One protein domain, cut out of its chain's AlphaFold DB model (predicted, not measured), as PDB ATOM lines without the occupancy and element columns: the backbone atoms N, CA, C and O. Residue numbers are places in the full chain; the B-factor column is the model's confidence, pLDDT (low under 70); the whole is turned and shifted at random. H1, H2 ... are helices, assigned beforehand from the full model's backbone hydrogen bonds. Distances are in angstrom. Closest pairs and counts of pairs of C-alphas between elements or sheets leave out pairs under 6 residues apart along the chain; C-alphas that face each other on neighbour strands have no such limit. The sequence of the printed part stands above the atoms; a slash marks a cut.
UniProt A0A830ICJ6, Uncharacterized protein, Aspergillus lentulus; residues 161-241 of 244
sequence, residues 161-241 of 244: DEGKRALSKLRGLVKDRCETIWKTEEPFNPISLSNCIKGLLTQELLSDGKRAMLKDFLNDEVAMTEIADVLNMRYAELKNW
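This is residues 161 to 241 of the 244 residues of an uncharacterized protein of Aspergillus lentulus (UniProt A0A830ICJ6). A long straight helix, H1, sticks out as an arm with its residues 161 to 181 from a small body of three helices, in which H2 and H3 fold back on each other as a helical hairpin and H4 starts at the end of that hairpin where H2 begins and H3 ends, about perpendicular to both. The printed part has 81 residues with four named helices, H1, H2, H3 and H4 along the chain, and no named strand; its class is all helix. It is elongated, spanning 55 by 31 by 22 A, and only just loose, close to extended, with a radius of gyration of the C-alphas of 17.6 A.

H1, the longest helix, holds residues 161 to 183 and runs 32.4 A from C-alpha 161 at (45.298, 7.626, -15.800) to C-alpha 183 at (24.663, 20.106, 5.795). H2 is residues 190 to 202, 18.3 A, and H3 is residues 208 to 219, 16.9 A. H4, residues 221 to 240, runs 29.8 A and ends with C-alpha 240 at (28.140, 32.008, 13.237).

H1 touches no helix and is apart from H2, H3 and H4. H2 and H3 touch and form a hairpin, at a shallow tilt of 28 degrees, opposite ways; their closest C-alphas, of Leu 201 and Arg 211, are 6.3 A apart. H2 touches H4 with residues 190 to 193 alone, about perpendicular at 83 degrees, the closest C-alphas being those of Pro 190 and Met 224, 5.6 A apart. H3 and H4 touch only at the corner, and only just, with 3 pairs of C-alphas within 8 A, the closest those of Phe 217 and Ala 223 at 6.1 A; their lines are about perpendicular at 77 degrees. Every O i to N i+4 pair is within hydrogen-bond range in H1, H2 and H3, and 14 of 16 are in H4.

The two C-alphas farthest apart, of Asp 161 and Gly 209, are 55.4 A apart. Without the free stretch, the body of 60 residues spans 36 by 23 by 16 A. The printed part has no cut and no long link. The mean pLDDT of the printed part is 87.0, and no printed residue is under 70.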
ATOM      1  N   ASP A 161      46.719   7.245 -15.725       82.06
ATOM      2  CA  ASP A 161      45.298   7.626 -15.800       82.06
ATOM      3  C   ASP A 161      44.412   6.910 -14.768       82.06
ATOM      4  O   ASP A 161      43.297   7.352 -14.477       82.06
ATOM      5  N   GLU A 162      44.879   5.788 -14.224       85.12
ATOM      6  CA  GLU A 162      44.185   5.035 -13.179       85.12
ATOM      7  C   GLU A 162      44.413   5.653 -11.793       85.12
ATOM      8  O   GLU A 162      43.442   5.909 -11.078       85.12
ATOM      9  N   GLY A 163      45.662   6.007 -11.460       85.19
ATOM     10  CA  GLY A 163      46.019   6.710 -10.223       85.19
ATOM     11  C   GLY A 163      45.337   8.075 -10.123       85.19
ATOM     12  O   GLY A 163      44.694   8.382  -9.116       85.19
ATOM     13  N   LYS A 164      45.347   8.850 -11.215       86.12
ATOM     14  CA  LYS A 164      44.629  10.134 -11.298       86.12
ATOM     15  C   LYS A 164      43.116   9.977 -11.128       86.12
ATOM     16  O   LYS A 164      42.496  10.781 -10.428       86.12
ATOM     17  N   ARG A 165      42.504   8.939 -11.714       87.62
ATOM     18  CA  ARG A 165      41.070   8.645 -11.521       87.62
ATOM     19  C   ARG A 165      40.752   8.246 -10.086       87.62
ATOM     20  O   ARG A 165      39.769   8.743  -9.536       87.62
ATOM     21  N   ALA A 166      41.568   7.396  -9.470       88.12
ATOM     22  CA  ALA A 166      41.405   6.998  -8.075       88.12
ATOM     23  C   ALA A 166      41.521   8.207  -7.133       88.12
ATOM     24  O   ALA A 166      40.655   8.401  -6.279       88.12
ATOM     25  N   LEU A 167      42.514   9.073  -7.352       87.75
ATOM     26  CA  LEU A 167      42.702  10.305  -6.589       87.75
ATOM     27  C   LEU A 167      41.530  11.276  -6.769       87.75
ATOM     28  O   LEU A 167      41.028  11.827  -5.791       87.75
ATOM     29  N   SER A 168      41.048  11.463  -8.000       89.81
ATOM     30  CA  SER A 168      39.875  12.304  -8.263       89.81
ATOM     31  C   SER A 168      38.621  11.755  -7.584       89.81
ATOM     32  O   SER A 168      37.833  12.526  -7.038       89.81
ATOM     33  N   LYS A 169      38.440  10.430  -7.576       93.06
ATOM     34  CA  LYS A 169      37.327   9.772  -6.887       93.06
ATOM     35  C   LYS A 169      37.428   9.944  -5.372       93.06
ATOM     36  O   LYS A 169      36.423  10.248  -4.739       93.06
ATOM     37  N   LEU A 170      38.622   9.794  -4.799       91.12
ATOM     38  CA  LEU A 170      38.863  10.022  -3.374       91.12
ATOM     39  C   LEU A 170      38.580  11.477  -2.992       91.12
ATOM     40  O   LEU A 170      37.855  11.719  -2.035       91.12
ATOM     41  N   ARG A 171      39.091  12.445  -3.762       92.44
ATOM     42  CA  ARG A 171      38.822  13.874  -3.542       92.44
ATOM     43  C   ARG A 171      37.329  14.187  -3.620       92.44
ATOM     44  O   ARG A 171      36.834  14.923  -2.773       92.44
ATOM     45  N   GLY A 172      36.619  13.598  -4.585       94.81
ATOM     46  CA  GLY A 172      35.161  13.686  -4.678       94.81
ATOM     47  C   GLY A 172      34.471  13.128  -3.434       94.81
ATOM     48  O   GLY A 172      33.702  13.834  -2.800       94.81
ATOM     49  N   LEU A 173      34.829  11.912  -3.010       94.00
ATOM     50  CA  LEU A 173      34.282  11.287  -1.802       94.00
ATOM     51  C   LEU A 173      34.529  12.119  -0.540       94.00
ATOM     52  O   LEU A 173      33.620  12.282   0.266       94.00
ATOM     53  N   VAL A 174      35.746  12.638  -0.362       93.50
ATOM     54  CA  VAL A 174      36.093  13.500   0.776       93.50
ATOM     55  C   VAL A 174      35.253  14.769   0.738       93.50
ATOM     56  O   VAL A 174      34.633  15.109   1.741       93.50
ATOM     57  N   LYS A 175      35.169  15.429  -0.422       92.31
ATOM     58  CA  LYS A 175      34.352  16.629  -0.600       92.31
ATOM     59  C   LYS A 175      32.884  16.361  -0.267       92.31
ATOM     60  O   LYS A 175      32.325  17.061   0.570       92.31
ATOM     61  N   ASP A 176      32.293  15.324  -0.853       92.50
ATOM     62  CA  ASP A 176      30.887  14.970  -0.647       92.50
ATOM     63  C   ASP A 176      30.606  14.643   0.825       92.50
ATOM     64  O   ASP A 176      29.596  15.074   1.382       92.50
ATOM     65  N   ARG A 177      31.514  13.919   1.493       86.62
ATOM     66  CA  ARG A 177      31.402  13.602   2.925       86.62
ATOM     67  C   ARG A 177      31.504  14.847   3.796       86.62
ATOM     68  O   ARG A 177      30.656  15.023   4.665       86.62
ATOM     69  N   CYS A 178      32.483  15.715   3.553       83.62
ATOM     70  CA  CYS A 178      32.629  16.969   4.285       83.62
ATOM     71  C   CYS A 178      31.401  17.866   4.097       83.62
ATOM     72  O   CYS A 178      30.853  18.359   5.079       83.62
ATOM     73  N   GLU A 179      30.920  18.032   2.865       86.81
ATOM     74  CA  GLU A 179      29.695  18.790   2.600       86.81
ATOM     75  C   GLU A 179      28.477  18.182   3.298       86.81
ATOM     76  O   GLU A 179      27.638  18.922   3.803       86.81
ATOM     77  N   THR A 180      28.376  16.852   3.345       85.56
ATOM     78  CA  THR A 180      27.284  16.166   4.048       85.56
ATOM     79  C   THR A 180      27.318  16.470   5.542       85.56
ATOM     80  O   THR A 180      26.281  16.800   6.106       85.56
ATOM     81  N   ILE A 181      28.495  16.424   6.176       80.81
ATOM     82  CA  ILE A 181      28.660  16.754   7.601       80.81
ATOM     83  C   ILE A 181      28.179  18.185   7.867       80.81
ATOM     84  O   ILE A 181      27.323  18.395   8.722       80.81
ATOM     85  N   TRP A 182      28.632  19.156   7.071       75.88
ATOM     86  CA  TRP A 182      28.236  20.563   7.222       75.88
ATOM     87  C   TRP A 182      26.759  20.848   6.918       75.88
ATOM     88  O   TRP A 182      26.223  21.844   7.393       75.88
ATOM     89  N   LYS A 183      26.099  20.004   6.116       81.00
ATOM     90  CA  LYS A 183      24.663  20.106   5.795       81.00
ATOM     91  C   LYS A 183      23.769  19.325   6.763       81.00
ATOM     92  O   LYS A 183      22.553  19.439   6.667       81.00
ATOM     93  N   THR A 184      24.341  18.506   7.644       80.88
ATOM     94  CA  THR A 184      23.569  17.720   8.613       80.88
ATOM     95  C   THR A 184      23.105  18.640   9.738       80.88
ATOM     96  O   THR A 184      23.942  19.245  10.400       80.88
ATOM     97  N   GLU A 185      21.791  18.757   9.943       73.69
ATOM     98  CA  GLU A 185      21.221  19.654  10.961       73.69
ATOM     99  C   GLU A 185      21.491  19.160  12.392       73.69
ATOM    100  O   GLU A 185      21.872  19.953  13.247       73.69
ATOM    101  N   GLU A 186      21.385  17.849  12.632       82.88
ATOM    102  CA  GLU A 186      21.558  17.237  13.959       82.88
ATOM    103  C   GLU A 186      22.502  16.024  13.884       82.88
ATOM    104  O   GLU A 186      22.064  14.871  13.798       82.88
ATOM    105  N   PRO A 187      23.829  16.246  13.840       83.44
ATOM    106  CA  PRO A 187      24.792  15.153  13.728       83.44
ATOM    107  C   PRO A 187      24.926  14.327  15.017       83.44
ATOM    108  O   PRO A 187      25.375  13.178  14.949       83.44
ATOM    109  N   PHE A 188      24.556  14.875  16.178       90.12
ATOM    110  CA  PHE A 188      24.680  14.201  17.467       90.12
ATOM    111  C   PHE A 188      23.359  13.552  17.876       90.12
ATOM    112  O   PHE A 188      22.312  14.183  17.934       90.12
ATOM    113  N   ASN A 189      23.419  12.261  18.186       89.62
ATOM    114  CA  ASN A 189      22.302  11.470  18.699       89.62
ATOM    115  C   ASN A 189      22.782  10.503  19.799       89.62
ATOM    116  O   ASN A 189      23.991  10.237  19.886       89.62
ATOM    117  N   PRO A 190      21.872   9.916  20.604       89.81
ATOM    118  CA  PRO A 190      22.249   9.045  21.720       89.81
ATOM    119  C   PRO A 190      23.156   7.872  21.321       89.81
ATOM    120  O   PRO A 190      24.043   7.478  22.077       89.81
ATOM    121  N   ILE A 191      23.006   7.348  20.100       88.94
ATOM    122  CA  ILE A 191      23.822   6.241  19.581       88.94
ATOM    123  C   ILE A 191      25.259   6.710  19.313       88.94
ATOM    124  O   ILE A 191      26.219   6.086  19.771       88.94
ATOM    125  N   SER A 192      25.418   7.822  18.592       89.25
ATOM    126  CA  SER A 192      26.725   8.421  18.289       89.25
ATOM    127  C   SER A 192      27.473   8.828  19.562       89.25
ATOM    128  O   SER A 192      28.665   8.545  19.693       89.25
ATOM    129  N   LEU A 193      26.755   9.389  20.540       91.75
ATOM    130  CA  LEU A 193      27.287   9.746  21.850       91.75
ATOM    131  C   LEU A 193      27.685   8.513  22.651       91.75
ATOM    132  O   LEU A 193      28.776   8.492  23.209       91.75
ATOM    133  N   SER A 194      26.873   7.452  22.652       90.94
ATOM    134  CA  SER A 194      27.209   6.206  23.349       90.94
ATOM    135  C   SER A 194      28.511   5.605  22.821       90.94
ATOM    136  O   SER A 194      29.375   5.194  23.598       90.94
ATOM    137  N   ASN A 195      28.683   5.594  21.498       91.31
ATOM    138  CA  ASN A 195      29.903   5.106  20.863       91.31
ATOM    139  C   ASN A 195      31.111   5.987  21.201       91.31
ATOM    140  O   ASN A 195      32.177   5.458  21.515       91.31
ATOM    141  N   CYS A 196      30.939   7.311  21.197       90.56
ATOM    142  CA  CYS A 196      31.980   8.257  21.592       90.56
ATOM    143  C   CYS A 196      32.401   8.055  23.055       90.56
ATOM    144  O   CYS A 196      33.583   7.871  23.338       90.56
ATOM    145  N   ILE A 197      31.438   7.982  23.979       89.62
ATOM    146  CA  ILE A 197      31.692   7.778  25.408       89.62
ATOM    147  C   ILE A 197      32.396   6.438  25.653       89.62
ATOM    148  O   ILE A 197      33.379   6.393  26.386       89.62
ATOM    149  N   LYS A 198      31.963   5.347  25.011       90.06
ATOM    150  CA  LYS A 198      32.648   4.043  25.106       90.06
ATOM    151  C   LYS A 198      34.088   4.109  24.591       90.06
ATOM    152  O   LYS A 198      34.982   3.532  25.212       90.06
ATOM    153  N   GLY A 199      34.323   4.839  23.500       88.38
ATOM    154  CA  GLY A 199      35.666   5.102  22.982       88.38
ATOM    155  C   GLY A 199      36.533   5.848  23.997       88.38
ATOM    156  O   GLY A 199      37.631   5.398  24.313       88.38
ATOM    157  N   LEU A 200      36.002   6.925  24.578       87.62
ATOM    158  CA  LEU A 200      36.681   7.725  25.603       87.62
ATOM    159  C   LEU A 200      36.984   6.924  26.874       87.62
ATOM    160  O   LEU A 200      38.060   7.061  27.442       87.62
ATOM    161  N   LEU A 201      36.069   6.054  27.306       87.31
ATOM    162  CA  LEU A 201      36.263   5.185  28.471       87.31
ATOM    163  C   LEU A 201      37.337   4.110  28.255       87.31
ATOM    164  O   LEU A 201      37.862   3.582  29.234       87.31
ATOM    165  N   THR A 202      37.646   3.779  26.998       84.50
ATOM    166  CA  THR A 202      38.716   2.831  26.643       84.50
ATOM    167  C   THR A 202      40.094   3.490  26.719       84.50
ATOM    168  O   THR A 202      41.101   2.802  26.847       84.50
ATOM    169  N   GLN A 203      40.155   4.821  26.652       78.00
ATOM    170  CA  GLN A 203      41.400   5.570  26.754       78.00
ATOM    171  C   GLN A 203      41.704   5.913  28.221       78.00
ATOM    172  O   GLN A 203      40.848   6.423  28.944       78.00
ATOM    173  N   GLU A 204      42.947   5.714  28.663       73.12
ATOM    174  CA  GLU A 204      43.425   6.091  30.011       73.12
ATOM    175  C   GLU A 204      43.695   7.606  30.148       73.12
ATOM    176  O   GLU A 204      44.607   8.044  30.835       73.12
ATOM    177  N   LEU A 205      42.900   8.436  29.470       75.31
ATOM    178  CA  LEU A 205      43.041   9.900  29.463       75.31
ATOM    179  C   LEU A 205      42.161  10.585  30.518       75.31
ATOM    180  O   LEU A 205      42.312  11.774  30.797       75.31
ATOM    181  N   LEU A 206      41.188   9.859  31.070       78.38
ATOM    182  CA  LEU A 206      40.168  10.406  31.956       78.38
ATOM    183  C   LEU A 206      40.423  10.000  33.404       78.38
ATOM    184  O   LEU A 206      40.636   8.826  33.698       78.38
ATOM    185  N   SER A 207      40.300  10.962  34.320       81.06
ATOM    186  CA  SER A 207      40.303  10.674  35.756       81.06
ATOM    187  C   SER A 207      39.124   9.778  36.143       81.06
ATOM    188  O   SER A 207      38.063   9.815  35.509       81.06
ATOM    189  N   ASP A 208      39.266   9.014  37.226       81.75
ATOM    190  CA  ASP A 208      38.229   8.071  37.660       81.75
ATOM    191  C   ASP A 208      36.870   8.731  37.914       81.75
ATOM    192  O   ASP A 208      35.843   8.171  37.537       81.75
ATOM    193  N   GLY A 209      36.856   9.958  38.448       84.12
ATOM    194  CA  GLY A 209      35.621  10.725  38.635       84.12
ATOM    195  C   GLY A 209      34.919  11.074  37.317       84.12
ATOM    196  O   GLY A 209      33.705  10.926  37.203       84.12
ATOM    197  N   LYS A 210      35.676  11.469  36.282       84.44
ATOM    198  CA  LYS A 210      35.115  11.751  34.949       84.44
ATOM    199  C   LYS A 210      34.634  10.472  34.265       84.44
ATOM    200  O   LYS A 210      33.594  10.483  33.615       84.44
ATOM    201  N   ARG A 211      35.348   9.355  34.444       84.50
ATOM    202  CA  ARG A 211      34.920   8.042  33.935       84.50
ATOM    203  C   ARG A 211      33.636   7.557  34.600       84.50
ATOM    204  O   ARG A 211      32.796   6.997  33.906       84.50
ATOM    205  N   ALA A 212      33.485   7.757  35.909       87.50
ATOM    206  CA  ALA A 212      32.257   7.425  36.628       87.50
ATOM    207  C   ALA A 212      31.074   8.236  36.081       87.50
ATOM    208  O   ALA A 212      30.106   7.646  35.618       87.50
ATOM    209  N   MET A 213      31.224   9.559  35.977       87.88
ATOM    210  CA  MET A 213      30.198  10.443  35.410       87.88
ATOM    211  C   MET A 213      29.783  10.040  33.982       87.88
ATOM    212  O   MET A 213      28.600   9.955  33.675       87.88
ATOM    213  N   LEU A 214      30.746   9.738  33.102       88.31
ATOM    214  CA  LEU A 214      30.450   9.288  31.736       88.31
ATOM    215  C   LEU A 214      29.740   7.925  31.689       88.31
ATOM    216  O   LEU A 214      28.921   7.688  30.802       88.31
ATOM    217  N   LYS A 215      30.048   7.018  32.625       89.31
ATOM    218  CA  LYS A 215      29.321   5.748  32.772       89.31
ATOM    219  C   LYS A 215      27.898   5.971  33.275       89.31
ATOM    220  O   LYS A 215      27.005   5.264  32.825       89.31
ATOM    221  N   ASP A 216      27.691   6.945  34.154       90.44
ATOM    222  CA  ASP A 216      26.361   7.296  34.648       90.44
ATOM    223  C   ASP A 216      25.495   7.865  33.518       90.44
ATOM    224  O   ASP A 216      24.364   7.418  33.344       90.44
ATOM    225  N   PHE A 217      26.054   8.724  32.656       88.62
ATOM    226  CA  PHE A 217      25.350   9.208  31.462       88.62
ATOM    227  C   PHE A 217      24.963   8.082  30.501       88.62
ATOM    228  O   PHE A 217      23.870   8.103  29.958       88.62
ATOM    229  N   LEU A 218      25.792   7.045  30.329       89.56
ATOM    230  CA  LEU A 218      25.420   5.890  29.499       89.56
ATOM    231  C   LEU A 218      24.180   5.136  30.006       89.56
ATOM    232  O   LEU A 218      23.552   4.436  29.211       89.56
ATOM    233  N   ASN A 219      23.857   5.246  31.297       88.94
ATOM    234  CA  ASN A 219      22.704   4.589  31.912       88.94
ATOM    235  C   ASN A 219      21.457   5.490  31.964       88.94
ATOM    236  O   ASN A 219      20.383   4.995  32.303       88.94
ATOM    237  N   ASP A 220      21.587   6.780  31.642       91.81
ATOM    238  CA  ASP A 220      20.501   7.759  31.672       91.81
ATOM    239  C   ASP A 220      20.177   8.251  30.252       91.81
ATOM    240  O   ASP A 220      20.855   9.107  29.679       91.81
ATOM    241  N   GLU A 221      19.110   7.699  29.667       88.75
ATOM    242  CA  GLU A 221      18.648   8.072  28.324       88.75
ATOM    243  C   GLU A 221      18.190   9.537  28.230       88.75
ATOM    244  O   GLU A 221      18.314  10.150  27.163       88.75
ATOM    245  N   VAL A 222      17.699  10.119  29.330       90.81
ATOM    246  CA  VAL A 222      17.268  11.522  29.371       90.81
ATOM    247  C   VAL A 222      18.494  12.419  29.293       90.81
ATOM    248  O   VAL A 222      18.580  13.250  28.391       90.81
ATOM    249  N   ALA A 223      19.494  12.172  30.143       88.44
ATOM    250  CA  ALA A 223      20.751  12.918  30.119       88.44
ATOM    251  C   ALA A 223      21.463  12.806  28.759       88.44
ATOM    252  O   ALA A 223      21.980  13.792  28.241       88.44
ATOM    253  N   MET A 224      21.460  11.625  28.131       92.06
ATOM    254  CA  MET A 224      22.050  11.427  26.798       92.06
ATOM    255  C   MET A 224      21.349  12.231  25.706       92.06
ATOM    256  O   MET A 224      22.008  12.702  24.777       92.06
ATOM    257  N   THR A 225      20.029  12.379  25.810       91.56
ATOM    258  CA  THR A 225      19.235  13.178  24.872       91.56
ATOM    259  C   THR A 225      19.510  14.664  25.079       91.56
ATOM    260  O   THR A 225      19.841  15.355  24.122       91.56
ATOM    261  N   GLU A 226      19.525  15.139  26.325       92.69
ATOM    262  CA  GLU A 226      19.855  16.535  26.640       92.69
ATOM    263  C   GLU A 226      21.274  16.914  26.192       92.69
ATOM    264  O   GLU A 226      21.490  17.980  25.615       92.69
ATOM    265  N   ILE A 227      22.256  16.032  26.407       91.19
ATOM    266  CA  ILE A 227      23.629  16.245  25.933       91.19
ATOM    267  C   ILE A 227      23.663  16.318  24.401       91.19
ATOM    268  O   ILE A 227      24.365  17.171  23.853       91.19
ATOM    269  N   ALA A 228      22.910  15.461  23.702       92.12
ATOM    270  CA  ALA A 228      22.797  15.520  22.245       92.12
ATOM    271  C   ALA A 228      22.217  16.859  21.782       92.12
ATOM    272  O   ALA A 228      22.802  17.499  20.909       92.12
ATOM    273  N   ASP A 229      21.137  17.313  22.412       91.44
ATOM    274  CA  ASP A 229      20.460  18.565  22.078       91.44
ATOM    275  C   ASP A 229      21.371  19.775  22.305       91.44
ATOM    276  O   ASP A 229      21.494  20.637  21.434       91.44
ATOM    277  N   VAL A 230      22.095  19.818  23.430       93.00
ATOM    278  CA  VAL A 230      23.072  20.880  23.713       93.00
ATOM    279  C   VAL A 230      24.198  20.877  22.679       93.00
ATOM    280  O   VAL A 230      24.595  21.939  22.197       93.00
ATOM    281  N   LEU A 231      24.725  19.708  22.311       90.88
ATOM    282  CA  LEU A 231      25.787  19.606  21.308       90.88
ATOM    283  C   LEU A 231      25.302  20.003  19.913       90.88
ATOM    284  O   LEU A 231      26.025  20.702  19.208       90.88
ATOM    285  N   ASN A 232      24.084  19.621  19.529       91.12
ATOM    286  CA  ASN A 232      23.467  20.047  18.274       91.12
ATOM    287  C   ASN A 232      23.207  21.561  18.266       91.12
ATOM    288  O   ASN A 232      23.488  22.218  17.265       91.12
ATOM    289  N   MET A 233      22.780  22.149  19.391       89.06
ATOM    290  CA  MET A 233      22.640  23.603  19.530       89.06
ATOM    291  C   MET A 233      23.983  24.311  19.296       89.06
ATOM    292  O   MET A 233      24.065  25.239  18.493       89.06
ATOM    293  N   ARG A 234      25.065  23.835  19.928       87.50
ATOM    294  CA  ARG A 234      26.426  24.360  19.707       87.50
ATOM    295  C   ARG A 234      26.916  24.150  18.276       87.50
ATOM    296  O   ARG A 234      27.602  25.007  17.725       87.50
ATOM    297  N   TYR A 235      26.570  23.023  17.666       86.62
ATOM    298  CA  TYR A 235      26.917  22.723  16.281       86.62
ATOM    299  C   TYR A 235      26.244  23.687  15.302       86.62
ATOM    300  O   TYR A 235      26.892  24.192  14.388       86.62
ATOM    301  N   ALA A 236      24.969  24.007  15.529       85.56
ATOM    302  CA  ALA A 236      24.245  25.001  14.745       85.56
ATOM    303  C   ALA A 236      24.850  26.411  14.894       85.56
ATOM    304  O   ALA A 236      24.927  27.160  13.917       85.56
ATOM    305  N   GLU A 237      25.340  26.759  16.092       84.12
ATOM    306  CA  GLU A 237      26.058  28.018  16.349       84.12
ATOM    307  C   GLU A 237      27.394  28.117  15.598       84.12
ATOM    308  O   GLU A 237      27.836  29.225  15.296       84.12
ATOM    309  N   LEU A 238      28.018  26.992  15.224       81.50
ATOM    310  CA  LEU A 238      29.332  26.959  14.570       81.50
ATOM    311  C   LEU A 238      29.363  27.751  13.252       81.50
ATOM    312  O   LEU A 238      30.393  28.309  12.883       81.50
ATOM    313  N   LYS A 239      28.223  27.858  12.557       76.56
ATOM    314  CA  LYS A 239      28.092  28.665  11.332       76.56
ATOM    315  C   LYS A 239      28.276  30.169  11.580       76.56
ATOM    316  O   LYS A 239      28.647  30.891  10.659       76.56
ATOM    317  N   ASN A 240      28.012  30.620  12.802       80.88
ATOM    318  CA  ASN A 240      28.140  32.008  13.237       80.88
ATOM    319  C   ASN A 240      29.403  32.235  14.088       80.88
ATOM    320  O   ASN A 240      29.540  33.302  14.682       80.88
ATOM    321  N   TRP A 241      30.294  31.242  14.186       80.31
ATOM    322  CA  TRP A 241      31.536  31.375  14.937       80.31
ATOM    323  C   TRP A 241      32.470  32.373  14.248       80.31
ATOM    324  O   TRP A 241      32.829  32.189  13.084       80.31
TER     325      TRP A 241